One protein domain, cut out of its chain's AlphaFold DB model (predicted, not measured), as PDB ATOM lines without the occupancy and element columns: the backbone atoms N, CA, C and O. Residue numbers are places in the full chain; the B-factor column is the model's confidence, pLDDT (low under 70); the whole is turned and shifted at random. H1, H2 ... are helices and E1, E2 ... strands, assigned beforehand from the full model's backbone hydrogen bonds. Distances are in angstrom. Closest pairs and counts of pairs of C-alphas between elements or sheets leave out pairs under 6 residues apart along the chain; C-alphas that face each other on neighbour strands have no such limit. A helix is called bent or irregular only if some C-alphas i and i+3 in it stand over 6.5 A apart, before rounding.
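This is residues 218 to 296 of the 296 residues of the protein "F5/8 type C domain-containing protein" of Blastocatellia bacterium (UniProt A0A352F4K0). With little regular structure, this is a small two-stranded hairpin, E1 and E2, lying lengthwise along one side of a body of long loops, with a tail, residues 279 to 296, reaching away at one end of the long axis. The loops include the one short helix, H1. The printed part has 79 residues, 15 of them in named elements, in the order E1, E2, H1; the class is mixed, the sheet antiparallel. It is loose, with a radius of gyration of the C-alphas of 14.7 A, and elongated, spanning 43 by 26 by 24 A.

Start at E1, residues 221 to 225; a tight link leads to E2, residues 231 to 236, its antiparallel hairpin partner at 157 degrees. Look for N 222 and O 235, 2.8 A apart, within hydrogen-bond range. Residues 233 to 234 of E2 also pair antiparallel with 245 to 246. H1, residues 257 to 260, is apart from E1; it is too short for any O i to N i+4 pair, and its one O i to N i+3 pair is not within range.

Find C-alpha 221 at (30.007, -21.302, -46.606); E1 runs 12.7 A. E2 runs 13.9 A. Irregular H1 runs 7.5 A to C-alpha 260 at (40.097, -35.176, -29.645).

The C-alphas farthest apart, Thr 238 and Thr 286, are 44.7 A apart. The printed part has no cut; the link from E2 to H1 is long. Expect low confidence at residues 276 to 296, among others.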
ATOM      1  N   ALA A 218      29.553 -12.180 -50.736       60.44
ATOM      2  CA  ALA A 218      29.094 -12.998 -49.635       60.44
ATOM      3  C   ALA A 218      30.102 -14.142 -49.503       60.44
ATOM      4  O   ALA A 218      30.380 -14.858 -50.471       60.44
ATOM      5  N   ASN A 219      30.693 -14.278 -48.319       66.44
ATOM      6  CA  ASN A 219      31.455 -15.469 -47.985       66.44
ATOM      7  C   ASN A 219      30.430 -16.587 -47.816       66.44
ATOM      8  O   ASN A 219      29.836 -16.751 -46.751       66.44
ATOM      9  N   ILE A 220      30.141 -17.270 -48.921       77.31
ATOM     10  CA  ILE A 220      29.256 -18.424 -48.926       77.31
ATOM     11  C   ILE A 220      30.047 -19.579 -48.336       77.31
ATOM     12  O   ILE A 220      31.067 -19.988 -48.894       77.31
ATOM     13  N   ASN A 221      29.540 -20.078 -47.216       82.69
ATOM     14  CA  ASN A 221      30.007 -21.302 -46.606       82.69
ATOM     15  C   ASN A 221      28.881 -22.338 -46.668       82.69
ATOM     16  O   ASN A 221      27.726 -22.015 -46.385       82.69
ATOM     17  N   TRP A 222      29.209 -23.578 -47.018       86.38
ATOM     18  CA  TRP A 222      28.279 -24.704 -46.985       86.38
ATOM     19  C   TRP A 222      28.474 -25.485 -45.697       86.38
ATOM     20  O   TRP A 222      29.589 -25.908 -45.398       86.38
ATOM     21  N   LEU A 223      27.383 -25.696 -44.964       87.88
ATOM     22  CA  LEU A 223      27.352 -26.540 -43.777       87.88
ATOM     23  C   LEU A 223      26.963 -27.955 -44.204       87.88
ATOM     24  O   LEU A 223      25.916 -28.160 -44.816       87.88
ATOM     25  N   VAL A 224      27.793 -28.933 -43.860       88.62
ATOM     26  CA  VAL A 224      27.478 -30.356 -44.008       88.62
ATOM     27  C   VAL A 224      27.092 -30.891 -42.644       88.62
ATOM     28  O   VAL A 224      27.908 -30.893 -41.723       88.62
ATOM     29  N   THR A 225      25.847 -31.330 -42.511       85.81
ATOM     30  CA  THR A 225      25.291 -31.807 -41.245       85.81
ATOM     31  C   THR A 225      25.409 -33.321 -41.089       85.81
ATOM     32  O   THR A 225      25.497 -34.052 -42.076       85.81
ATOM     33  N   ASP A 226      25.368 -33.805 -39.848       81.69
ATOM     34  CA  ASP A 226      25.083 -35.212 -39.564       81.69
ATOM     35  C   ASP A 226      23.582 -35.543 -39.705       81.69
ATOM     36  O   ASP A 226      22.758 -34.690 -40.042       81.69
ATOM     37  N   GLN A 227      23.229 -36.805 -39.440       79.44
ATOM     38  CA  GLN A 227      21.853 -37.321 -39.504       79.44
ATOM     39  C   GLN A 227      20.873 -36.647 -38.528       79.44
ATOM     40  O   GLN A 227      19.665 -36.800 -38.683       79.44
ATOM     41  N   LEU A 228      21.374 -35.914 -37.529       74.62
ATOM     42  CA  LEU A 228      20.571 -35.170 -36.557       74.62
ATOM     43  C   LEU A 228      20.500 -33.669 -36.885       74.62
ATOM     44  O   LEU A 228      19.866 -32.921 -36.143       74.62
ATOM     45  N   GLY A 229      21.122 -33.232 -37.988       75.88
ATOM     46  CA  GLY A 229      21.145 -31.834 -38.418       75.88
ATOM     47  C   GLY A 229      22.283 -31.004 -37.816       75.88
ATOM     48  O   GLY A 229      22.333 -29.797 -38.052       75.88
ATOM     49  N   THR A 230      23.217 -31.626 -37.092       81.06
ATOM     50  CA  THR A 230      24.340 -30.926 -36.452       81.06
ATOM     51  C   THR A 230      25.444 -30.646 -37.481       81.06
ATOM     52  O   THR A 230      25.895 -31.601 -38.120       81.06
ATOM     53  N   PRO A 231      25.918 -29.401 -37.680       85.00
ATOM     54  CA  PRO A 231      26.946 -29.097 -38.686       85.00
ATOM     55  C   PRO A 231      28.316 -29.717 -38.370       85.00
ATOM     56  O   PRO A 231      29.001 -29.262 -37.473       85.00
ATOM     57  N   ARG A 232      28.773 -30.724 -39.120       86.88
ATOM     58  CA  ARG A 232      30.072 -31.397 -38.894       86.88
ATOM     59  C   ARG A 232      31.220 -30.821 -39.701       86.88
ATOM     60  O   ARG A 232      32.374 -30.928 -39.292       86.88
ATOM     61  N   MET A 233      30.931 -30.258 -40.868       88.62
ATOM     62  CA  MET A 233      31.947 -29.666 -41.732       88.62
ATOM     63  C   MET A 233      31.438 -28.383 -42.363       88.62
ATOM     64  O   MET A 233      30.256 -28.270 -42.684       88.62
ATOM     65  N   ILE A 234      32.353 -27.445 -42.575       89.56
ATOM     66  CA  ILE A 234      32.087 -26.167 -43.218       89.56
ATOM     67  C   ILE A 234      33.114 -25.971 -44.321       89.56
ATOM     68  O   ILE A 234      34.320 -26.012 -44.072       89.56
ATOM     69  N   PHE A 235      32.625 -25.739 -45.533       88.06
ATOM     70  CA  PHE A 235      33.446 -25.460 -46.707       88.06
ATOM     71  C   PHE A 235      33.183 -24.044 -47.190       88.06
ATOM     72  O   PHE A 235      32.028 -23.624 -47.217       88.06
ATOM     73  N   ASP A 236      34.226 -23.331 -47.604       85.94
ATOM     74  CA  ASP A 236      34.075 -22.084 -48.351       85.94
ATOM     75  C   ASP A 236      34.000 -22.355 -49.868       85.94
ATOM     76  O   ASP A 236      34.140 -23.485 -50.345       85.94
ATOM     77  N   LYS A 237      33.809 -21.289 -50.654       83.81
ATOM     78  CA  LYS A 237      33.691 -21.364 -52.125       83.81
ATOM     79  C   LYS A 237      34.935 -21.856 -52.849       83.81
ATOM     80  O   LYS A 237      34.857 -22.136 -54.041       83.81
ATOM     81  N   THR A 238      36.079 -21.902 -52.175       83.94
ATOM     82  CA  THR A 238      37.324 -22.369 -52.782       83.94
ATOM     83  C   THR A 238      37.372 -23.893 -52.846       83.94
ATOM     84  O   THR A 238      38.105 -24.434 -53.669       83.94
ATOM     85  N   GLY A 239      36.612 -24.586 -51.984       80.69
ATOM     86  CA  GLY A 239      36.671 -26.042 -51.848       80.69
ATOM     87  C   GLY A 239      38.011 -26.555 -51.304       80.69
ATOM     88  O   GLY A 239      38.264 -27.759 -51.331       80.69
ATOM     89  N   SER A 240      38.884 -25.663 -50.823       86.69
ATOM     90  CA  SER A 240      40.192 -26.027 -50.293       86.69
ATOM     91  C   SER A 240      40.059 -26.754 -48.957       86.69
ATOM     92  O   SER A 240      39.390 -26.293 -48.027       86.69
ATOM     93  N   LEU A 241      40.770 -27.876 -48.812       84.94
ATOM     94  CA  LEU A 241      40.842 -28.579 -47.530       84.94
ATOM     95  C   LEU A 241      41.512 -27.713 -46.450       84.94
ATOM     96  O   LEU A 241      41.194 -27.856 -45.275       84.94
ATOM     97  N   ALA A 242      42.394 -26.785 -46.843       84.00
ATOM     98  CA  ALA A 242      43.115 -25.905 -45.923       84.00
ATOM     99  C   ALA A 242      42.207 -24.892 -45.207       84.00
ATOM    100  O   ALA A 242      42.545 -24.439 -44.117       84.00
ATOM    101  N   THR A 243      41.067 -24.537 -45.803       86.06
ATOM    102  CA  THR A 243      40.087 -23.602 -45.227       86.06
ATOM    103  C   THR A 243      38.832 -24.303 -44.711       86.06
ATOM    104  O   THR A 243      37.937 -23.655 -44.165       86.06
ATOM    105  N   THR A 244      38.771 -25.632 -44.847       89.31
ATOM    106  CA  THR A 244      37.686 -26.451 -44.305       89.31
ATOM    107  C   THR A 244      37.707 -26.402 -42.784       89.31
ATOM    108  O   THR A 244      38.760 -26.583 -42.175       89.31
ATOM    109  N   LYS A 245      36.537 -26.230 -42.169       89.31
ATOM    110  CA  LYS A 245      36.364 -26.309 -40.713       89.31
ATOM    111  C   LYS A 245      35.560 -27.544 -40.350       89.31
ATOM    112  O   LYS A 245      34.706 -27.981 -41.123       89.31
ATOM    113  N   ARG A 246      35.872 -28.146 -39.208       88.62
ATOM    114  CA  ARG A 246      35.288 -29.399 -38.732       88.62
ATOM    115  C   ARG A 246      34.946 -29.272 -37.259       88.62
ATOM    116  O   ARG A 246      35.770 -28.801 -36.476       88.62
ATOM    117  N   HIS A 247      33.760 -29.746 -36.905       85.31
ATOM    118  CA  HIS A 247      33.252 -29.679 -35.543       85.31
ATOM    119  C   HIS A 247      32.738 -31.039 -35.108       85.31
ATOM    120  O   HIS A 247      32.058 -31.737 -35.866       85.31
ATOM    121  N   ASP A 248      33.041 -31.375 -33.860       82.69
ATOM    122  CA  ASP A 248      32.422 -32.482 -33.160       82.69
ATOM    123  C   ASP A 248      31.658 -31.958 -31.957       82.69
ATOM    124  O   ASP A 248      32.108 -31.047 -31.268       82.69
ATOM    125  N   TYR A 249      30.491 -32.542 -31.718       79.88
ATOM    126  CA  TYR A 249      29.606 -32.142 -30.638       79.88
ATOM    127  C   TYR A 249      29.324 -33.314 -29.716       79.88
ATOM    128  O   TYR A 249      29.169 -34.454 -30.172       79.88
ATOM    129  N   ALA A 250      29.230 -33.004 -28.427       77.38
ATOM    130  CA  ALA A 250      28.659 -33.874 -27.421       77.38
ATOM    131  C   ALA A 250      27.157 -34.102 -27.710       77.38
ATOM    132  O   ALA A 250      26.556 -33.352 -28.488       77.38
ATOM    133  N   PRO A 251      26.519 -35.103 -27.075       70.12
ATOM    134  CA  PRO A 251      25.108 -35.440 -27.301       70.12
ATOM    135  C   PRO A 251      24.110 -34.282 -27.137       70.12
ATOM    136  O   PRO A 251      23.008 -34.371 -27.671       70.12
ATOM    137  N   PHE A 252      24.505 -33.205 -26.451       67.31
ATOM    138  CA  PHE A 252      23.678 -32.027 -26.173       67.31
ATOM    139  C   PHE A 252      24.155 -30.746 -26.874       67.31
ATOM    140  O   PHE A 252      23.805 -29.642 -26.471       67.31
ATOM    141  N   GLY A 253      24.965 -30.869 -27.930       70.69
ATOM    142  CA  GLY A 253      25.381 -29.723 -28.750       70.69
ATOM    143  C   GLY A 253      26.521 -28.887 -28.168       70.69
ATOM    144  O   GLY A 253      26.931 -27.907 -28.792       70.69
ATOM    145  N   GLU A 254      27.079 -29.279 -27.019       77.69
ATOM    146  CA  GLU A 254      28.360 -28.740 -26.562       77.69
ATOM    147  C   GLU A 254      29.443 -29.092 -27.585       77.69
ATOM    148  O   GLU A 254      29.567 -30.238 -28.020       77.69
ATOM    149  N   GLU A 255      30.216 -28.095 -27.998       78.38
ATOM    150  CA  GLU A 255      31.303 -28.298 -28.943       78.38
ATOM    151  C   GLU A 255      32.487 -28.960 -28.243       78.38
ATOM    152  O   GLU A 255      33.082 -28.406 -27.319       78.38
ATOM    153  N   LEU A 256      32.867 -30.140 -28.725       79.12
ATOM    154  CA  LEU A 256      34.079 -30.811 -28.291       79.12
ATOM    155  C   LEU A 256      35.260 -30.107 -28.946       79.12
ATOM    156  O   LEU A 256      35.594 -30.354 -30.109       79.12
ATOM    157  N   PHE A 257      35.895 -29.212 -28.192       71.38
ATOM    158  CA  PHE A 257      37.028 -28.450 -28.692       71.38
ATOM    159  C   PHE A 257      38.123 -29.398 -29.194       71.38
ATOM    160  O   PHE A 257      38.582 -30.297 -28.488       71.38
ATOM    161  N   ASN A 258      38.519 -29.203 -30.453       69.06
ATOM    162  CA  ASN A 258      39.493 -30.028 -31.162       69.06
ATOM    163  C   ASN A 258      39.083 -31.497 -31.405       69.06
ATOM    164  O   ASN A 258      39.927 -32.277 -31.836       69.06
ATOM    165  N   GLY A 259      37.833 -31.901 -31.123       60.22
ATOM    166  CA  GLY A 259      37.269 -33.229 -31.425       60.22
ATOM    167  C   GLY A 259      38.096 -34.433 -30.949       60.22
ATOM    168  O   GLY A 259      37.961 -35.522 -31.503       60.22
ATOM    169  N   LEU A 260      39.016 -34.235 -29.993       64.56
ATOM    170  CA  LEU A 260      40.097 -35.176 -29.645       64.56
ATOM    171  C   LEU A 260      40.987 -35.597 -30.847       64.56
ATOM    172  O   LEU A 260      41.673 -36.618 -30.793       64.56
ATOM    173  N   ARG A 261      41.003 -34.815 -31.937       71.38
ATOM    174  CA  ARG A 261      41.718 -35.058 -33.207       71.38
ATOM    175  C   ARG A 261      42.610 -33.862 -33.611       71.38
ATOM    176  O   ARG A 261      42.455 -33.332 -34.710       71.38
ATOM    177  N   PRO A 262      43.601 -33.478 -32.783       67.50
ATOM    178  CA  PRO A 262      44.442 -32.286 -32.989       67.50
ATOM    179  C   PRO A 262      45.214 -32.244 -34.311       67.50
ATOM    180  O   PRO A 262      45.545 -31.169 -34.795       67.50
ATOM    181  N   ASN A 263      45.522 -33.406 -34.888       79.50
ATOM    182  CA  ASN A 263      46.385 -33.515 -36.067       79.50
ATOM    183  C   ASN A 263      45.600 -33.589 -37.390       79.50
ATOM    184  O   ASN A 263      46.194 -33.840 -38.437       79.50
ATOM    185  N   VAL A 264      44.273 -33.417 -37.362       80.00
ATOM    186  CA  VAL A 264      43.421 -33.451 -38.561       80.00
ATOM    187  C   VAL A 264      43.088 -32.025 -38.997       80.00
ATOM    188  O   VAL A 264      42.552 -31.237 -38.221       80.00
ATOM    189  N   VAL A 265      43.371 -31.705 -40.263       81.19
ATOM    190  CA  VAL A 265      43.109 -30.380 -40.848       81.19
ATOM    191  C   VAL A 265      41.636 -29.990 -40.680       81.19
ATOM    192  O   VAL A 265      40.732 -30.758 -41.029       81.19
ATOM    193  N   GLY A 266      41.412 -28.783 -40.159       81.94
ATOM    194  CA  GLY A 266      40.093 -28.174 -39.986       81.94
ATOM    195  C   GLY A 266      39.479 -28.310 -38.592       81.94
ATOM    196  O   GLY A 266      38.481 -27.647 -38.327       81.94
ATOM    197  N   TYR A 267      40.064 -29.099 -37.685       83.12
ATOM    198  CA  TYR A 267      39.663 -29.121 -36.272       83.12
ATOM    199  C   TYR A 267      40.311 -27.977 -35.477       83.12
ATOM    200  O   TYR A 267      41.407 -27.521 -35.801       83.12
ATOM    201  N   GLY A 268      39.611 -27.474 -34.453       74.38
ATOM    202  CA  GLY A 268      40.111 -26.406 -33.571       74.38
ATOM    203  C   GLY A 268      40.171 -25.010 -34.208       74.38
ATOM    204  O   GLY A 268      40.684 -24.074 -33.598       74.38
ATOM    205  N   THR A 269      39.645 -24.848 -35.426       78.12
ATOM    206  CA  THR A 269      39.588 -23.555 -36.119       78.12
ATOM    207  C   THR A 269      38.334 -22.793 -35.705       78.12
ATOM    208  O   THR A 269      37.228 -23.306 -35.838       78.12
ATOM    209  N   ALA A 270      38.494 -21.553 -35.239       73.56
ATOM    210  CA  ALA A 270      37.364 -20.719 -34.844       73.56
ATOM    211  C   ALA A 270      36.490 -20.294 -36.044       73.56
ATOM    212  O   ALA A 270      36.971 -20.022 -37.156       73.56
ATOM    213  N   ASP A 271      35.186 -20.169 -35.802       76.56
ATOM    214  CA  ASP A 271      34.232 -19.573 -36.731       76.56
ATOM    215  C   ASP A 271      33.030 -18.926 -36.034       76.56
ATOM    216  O   ASP A 271      32.964 -18.839 -34.811       76.56
ATOM    217  N   SER A 272      32.110 -18.400 -36.846       75.94
ATOM    218  CA  SER A 272      30.904 -17.694 -36.419       75.94
ATOM    219  C   SER A 272      29.625 -18.530 -36.562       75.94
ATOM    220  O   SER A 272      28.524 -17.972 -36.585       75.94
ATOM    221  N   THR A 273      29.736 -19.857 -36.669       74.50
ATOM    222  CA  THR A 273      28.596 -20.757 -36.864       74.50
ATOM    223  C   THR A 273      27.732 -20.785 -35.609       74.50
ATOM    224  O   THR A 273      28.098 -21.342 -34.575       74.50
ATOM    225  N   ARG A 274      26.552 -20.159 -35.693       67.31
ATOM    226  CA  ARG A 274      25.574 -20.116 -34.591       67.31
ATOM    227  C   ARG A 274      24.707 -21.371 -34.500       67.31
ATOM    228  O   ARG A 274      24.128 -21.625 -33.451       67.31
ATOM    229  N   GLN A 275      24.601 -22.144 -35.579       70.12
ATOM    230  CA  GLN A 275      23.811 -23.370 -35.595       70.12
ATOM    231  C   GLN A 275      24.648 -24.522 -35.026       70.12
ATOM    232  O   GLN A 275      25.479 -25.085 -35.724       70.12
ATOM    233  N   LYS A 276      24.434 -24.858 -33.750       69.31
ATOM    234  CA  LYS A 276      25.098 -25.979 -33.048       69.31
ATOM    235  C   LYS A 276      24.100 -27.038 -32.561       69.31
ATOM    236  O   LYS A 276      24.386 -27.827 -31.672       69.31
ATOM    237  N   PHE A 277      22.891 -27.012 -33.119       64.12
ATOM    238  CA  PHE A 277      21.754 -27.762 -32.601       64.12
ATOM    239  C   PHE A 277      21.904 -29.255 -32.895       64.12
ATOM    240  O   PHE A 277      22.016 -29.653 -34.054       64.12
ATOM    241  N   THR A 278      21.835 -30.070 -31.848       56.59
ATOM    242  CA  THR A 278      21.348 -31.445 -31.969       56.59
ATOM    243  C   THR A 278      19.849 -31.388 -31.679       56.59
ATOM    244  O   THR A 278      19.419 -30.511 -30.943       56.59
ATOM    245  N   SER A 279      19.026 -32.271 -32.243       56.84
ATOM    246  CA  SER A 279      17.557 -32.300 -32.048       56.84
ATOM    247  C   SER A 279      17.036 -32.438 -30.588       56.84
ATOM    248  O   SER A 279      15.886 -32.841 -30.390       56.84
ATOM    249  N   LYS A 280      17.870 -32.187 -29.571       57.81
ATOM    250  CA  LYS A 280      17.635 -32.355 -28.135       57.81
ATOM    251  C   LYS A 280      18.212 -31.150 -27.380       57.81
ATOM    252  O   LYS A 280      19.348 -30.755 -27.628       57.81
ATOM    253  N   GLU A 281      17.425 -30.590 -26.466       54.44
ATOM    254  CA  GLU A 281      17.830 -29.475 -25.603       54.44
ATOM    255  C   GLU A 281      18.215 -30.009 -24.218       54.44
ATOM    256  O   GLU A 281      17.541 -30.894 -23.686       54.44
ATOM    257  N   HIS A 282      19.308 -29.492 -23.656       57.12
ATOM    258  CA  HIS A 282      19.682 -29.735 -22.265       57.12
ATOM    259  C   HIS A 282      18.988 -28.693 -21.384       57.12
ATOM    260  O   HIS A 282      19.120 -27.489 -21.623       57.12
ATOM    261  N   ASP A 283      18.228 -29.157 -20.395       57.25
ATOM    262  CA  ASP A 283      17.534 -28.291 -19.448       57.25
ATOM    263  C   ASP A 283      18.450 -27.960 -18.260       57.25
ATOM    264  O   ASP A 283      18.618 -28.749 -17.326       57.25
ATOM    265  N   ASN A 284      19.028 -26.756 -18.297       55.34
ATOM    266  CA  ASN A 284      19.917 -26.240 -17.253       55.34
ATOM    267  C   ASN A 284      19.215 -25.995 -15.904       55.34
ATOM    268  O   ASN A 284      19.900 -25.769 -14.907       55.34
ATOM    269  N   GLU A 285      17.881 -25.992 -15.856       57.84
ATOM    270  CA  GLU A 285      17.118 -25.730 -14.633       57.84
ATOM    271  C   GLU A 285      16.891 -27.014 -13.818       57.84
ATOM    272  O   GLU A 285      16.859 -26.969 -12.587       57.84
ATOM    273  N   THR A 286      16.810 -28.171 -14.484       65.00
ATOM    274  CA  THR A 286      16.587 -29.474 -13.828       65.00
ATOM    275  C   THR A 286      17.800 -30.403 -13.848       65.00
ATOM    276  O   THR A 286      17.851 -31.344 -13.052       65.00
ATOM    277  N   GLY A 287      18.780 -30.162 -14.726       60.88
ATOM    278  CA  GLY A 287      19.936 -31.046 -14.918       60.88
ATOM    279  C   GLY A 287      19.569 -32.407 -15.522       60.88
ATOM    280  O   GLY A 287      20.347 -33.355 -15.410       60.88
ATOM    281  N   LEU A 288      18.375 -32.526 -16.113       54.41
ATOM    282  CA  LEU A 288      17.873 -33.751 -16.727       54.41
ATOM    283  C   LEU A 288      17.967 -33.677 -18.254       54.41
ATOM    284  O   LEU A 288      17.537 -32.714 -18.887       54.41
ATOM    285  N   ASP A 289      18.466 -34.755 -18.851       56.62
ATOM    286  CA  ASP A 289      18.550 -34.904 -20.299       56.62
ATOM    287  C   ASP A 289      17.215 -35.412 -20.865       56.62
ATOM    288  O   ASP A 289      16.796 -36.545 -20.604       56.62
ATOM    289  N   TYR A 290      16.520 -34.589 -21.659       55.84
ATOM    290  CA  TYR A 290      15.212 -34.956 -22.206       55.84
ATOM    291  C   TYR A 290      15.335 -35.709 -23.541       55.84
ATOM    292  O   TYR A 290      15.589 -35.132 -24.602       55.84
ATOM    293  N   PHE A 291      15.084 -37.021 -23.520       52.56
ATOM    294  CA  PHE A 291      14.964 -37.832 -24.731       52.56
ATOM    295  C   PHE A 291      13.494 -38.155 -25.020       52.56
ATOM    296  O   PHE A 291      12.921 -39.079 -24.450       52.56
ATOM    297  N   ALA A 292      12.883 -37.436 -25.966       48.31
ATOM    298  CA  ALA A 292      11.631 -37.879 -26.580       48.31
ATOM    299  C   ALA A 292      11.902 -39.110 -27.473       48.31
ATOM    300  O   ALA A 292      12.030 -38.981 -28.694       48.31
ATOM    301  N   ALA A 293      12.068 -40.288 -26.863       42.91
ATOM    302  CA  ALA A 293      11.914 -41.559 -27.561       42.91
ATOM    303  C   ALA A 293      10.424 -41.757 -27.809       42.91
ATOM    304  O   ALA A 293       9.659 -41.941 -26.866       42.91
ATOM    305  N   VAL A 294      10.004 -41.759 -29.067       38.31
ATOM    306  CA  VAL A 294       8.718 -42.360 -29.413       38.31
ATOM    307  C   VAL A 294       9.028 -43.811 -29.765       38.31
ATOM    308  O   VAL A 294       9.657 -44.065 -30.792       38.31
ATOM    309  N   SER A 295       8.655 -44.760 -28.905       33.59
ATOM    310  CA  SER A 295       8.629 -46.169 -29.302       33.59
ATOM    311  C   SER A 295       7.518 -46.342 -30.337       33.59
ATOM    312  O   SER A 295       6.384 -45.928 -30.081       33.59
ATOM    313  N   ARG A 296       7.840 -46.908 -31.501       37.44
ATOM    314  CA  ARG A 296       6.824 -47.455 -32.406       37.44
ATOM    315  C   ARG A 296       6.381 -48.825 -31.927       37.44
ATOM    316  O   ARG A 296       7.257 -49.554 -31.412       37.44
TER     317      ARG A 296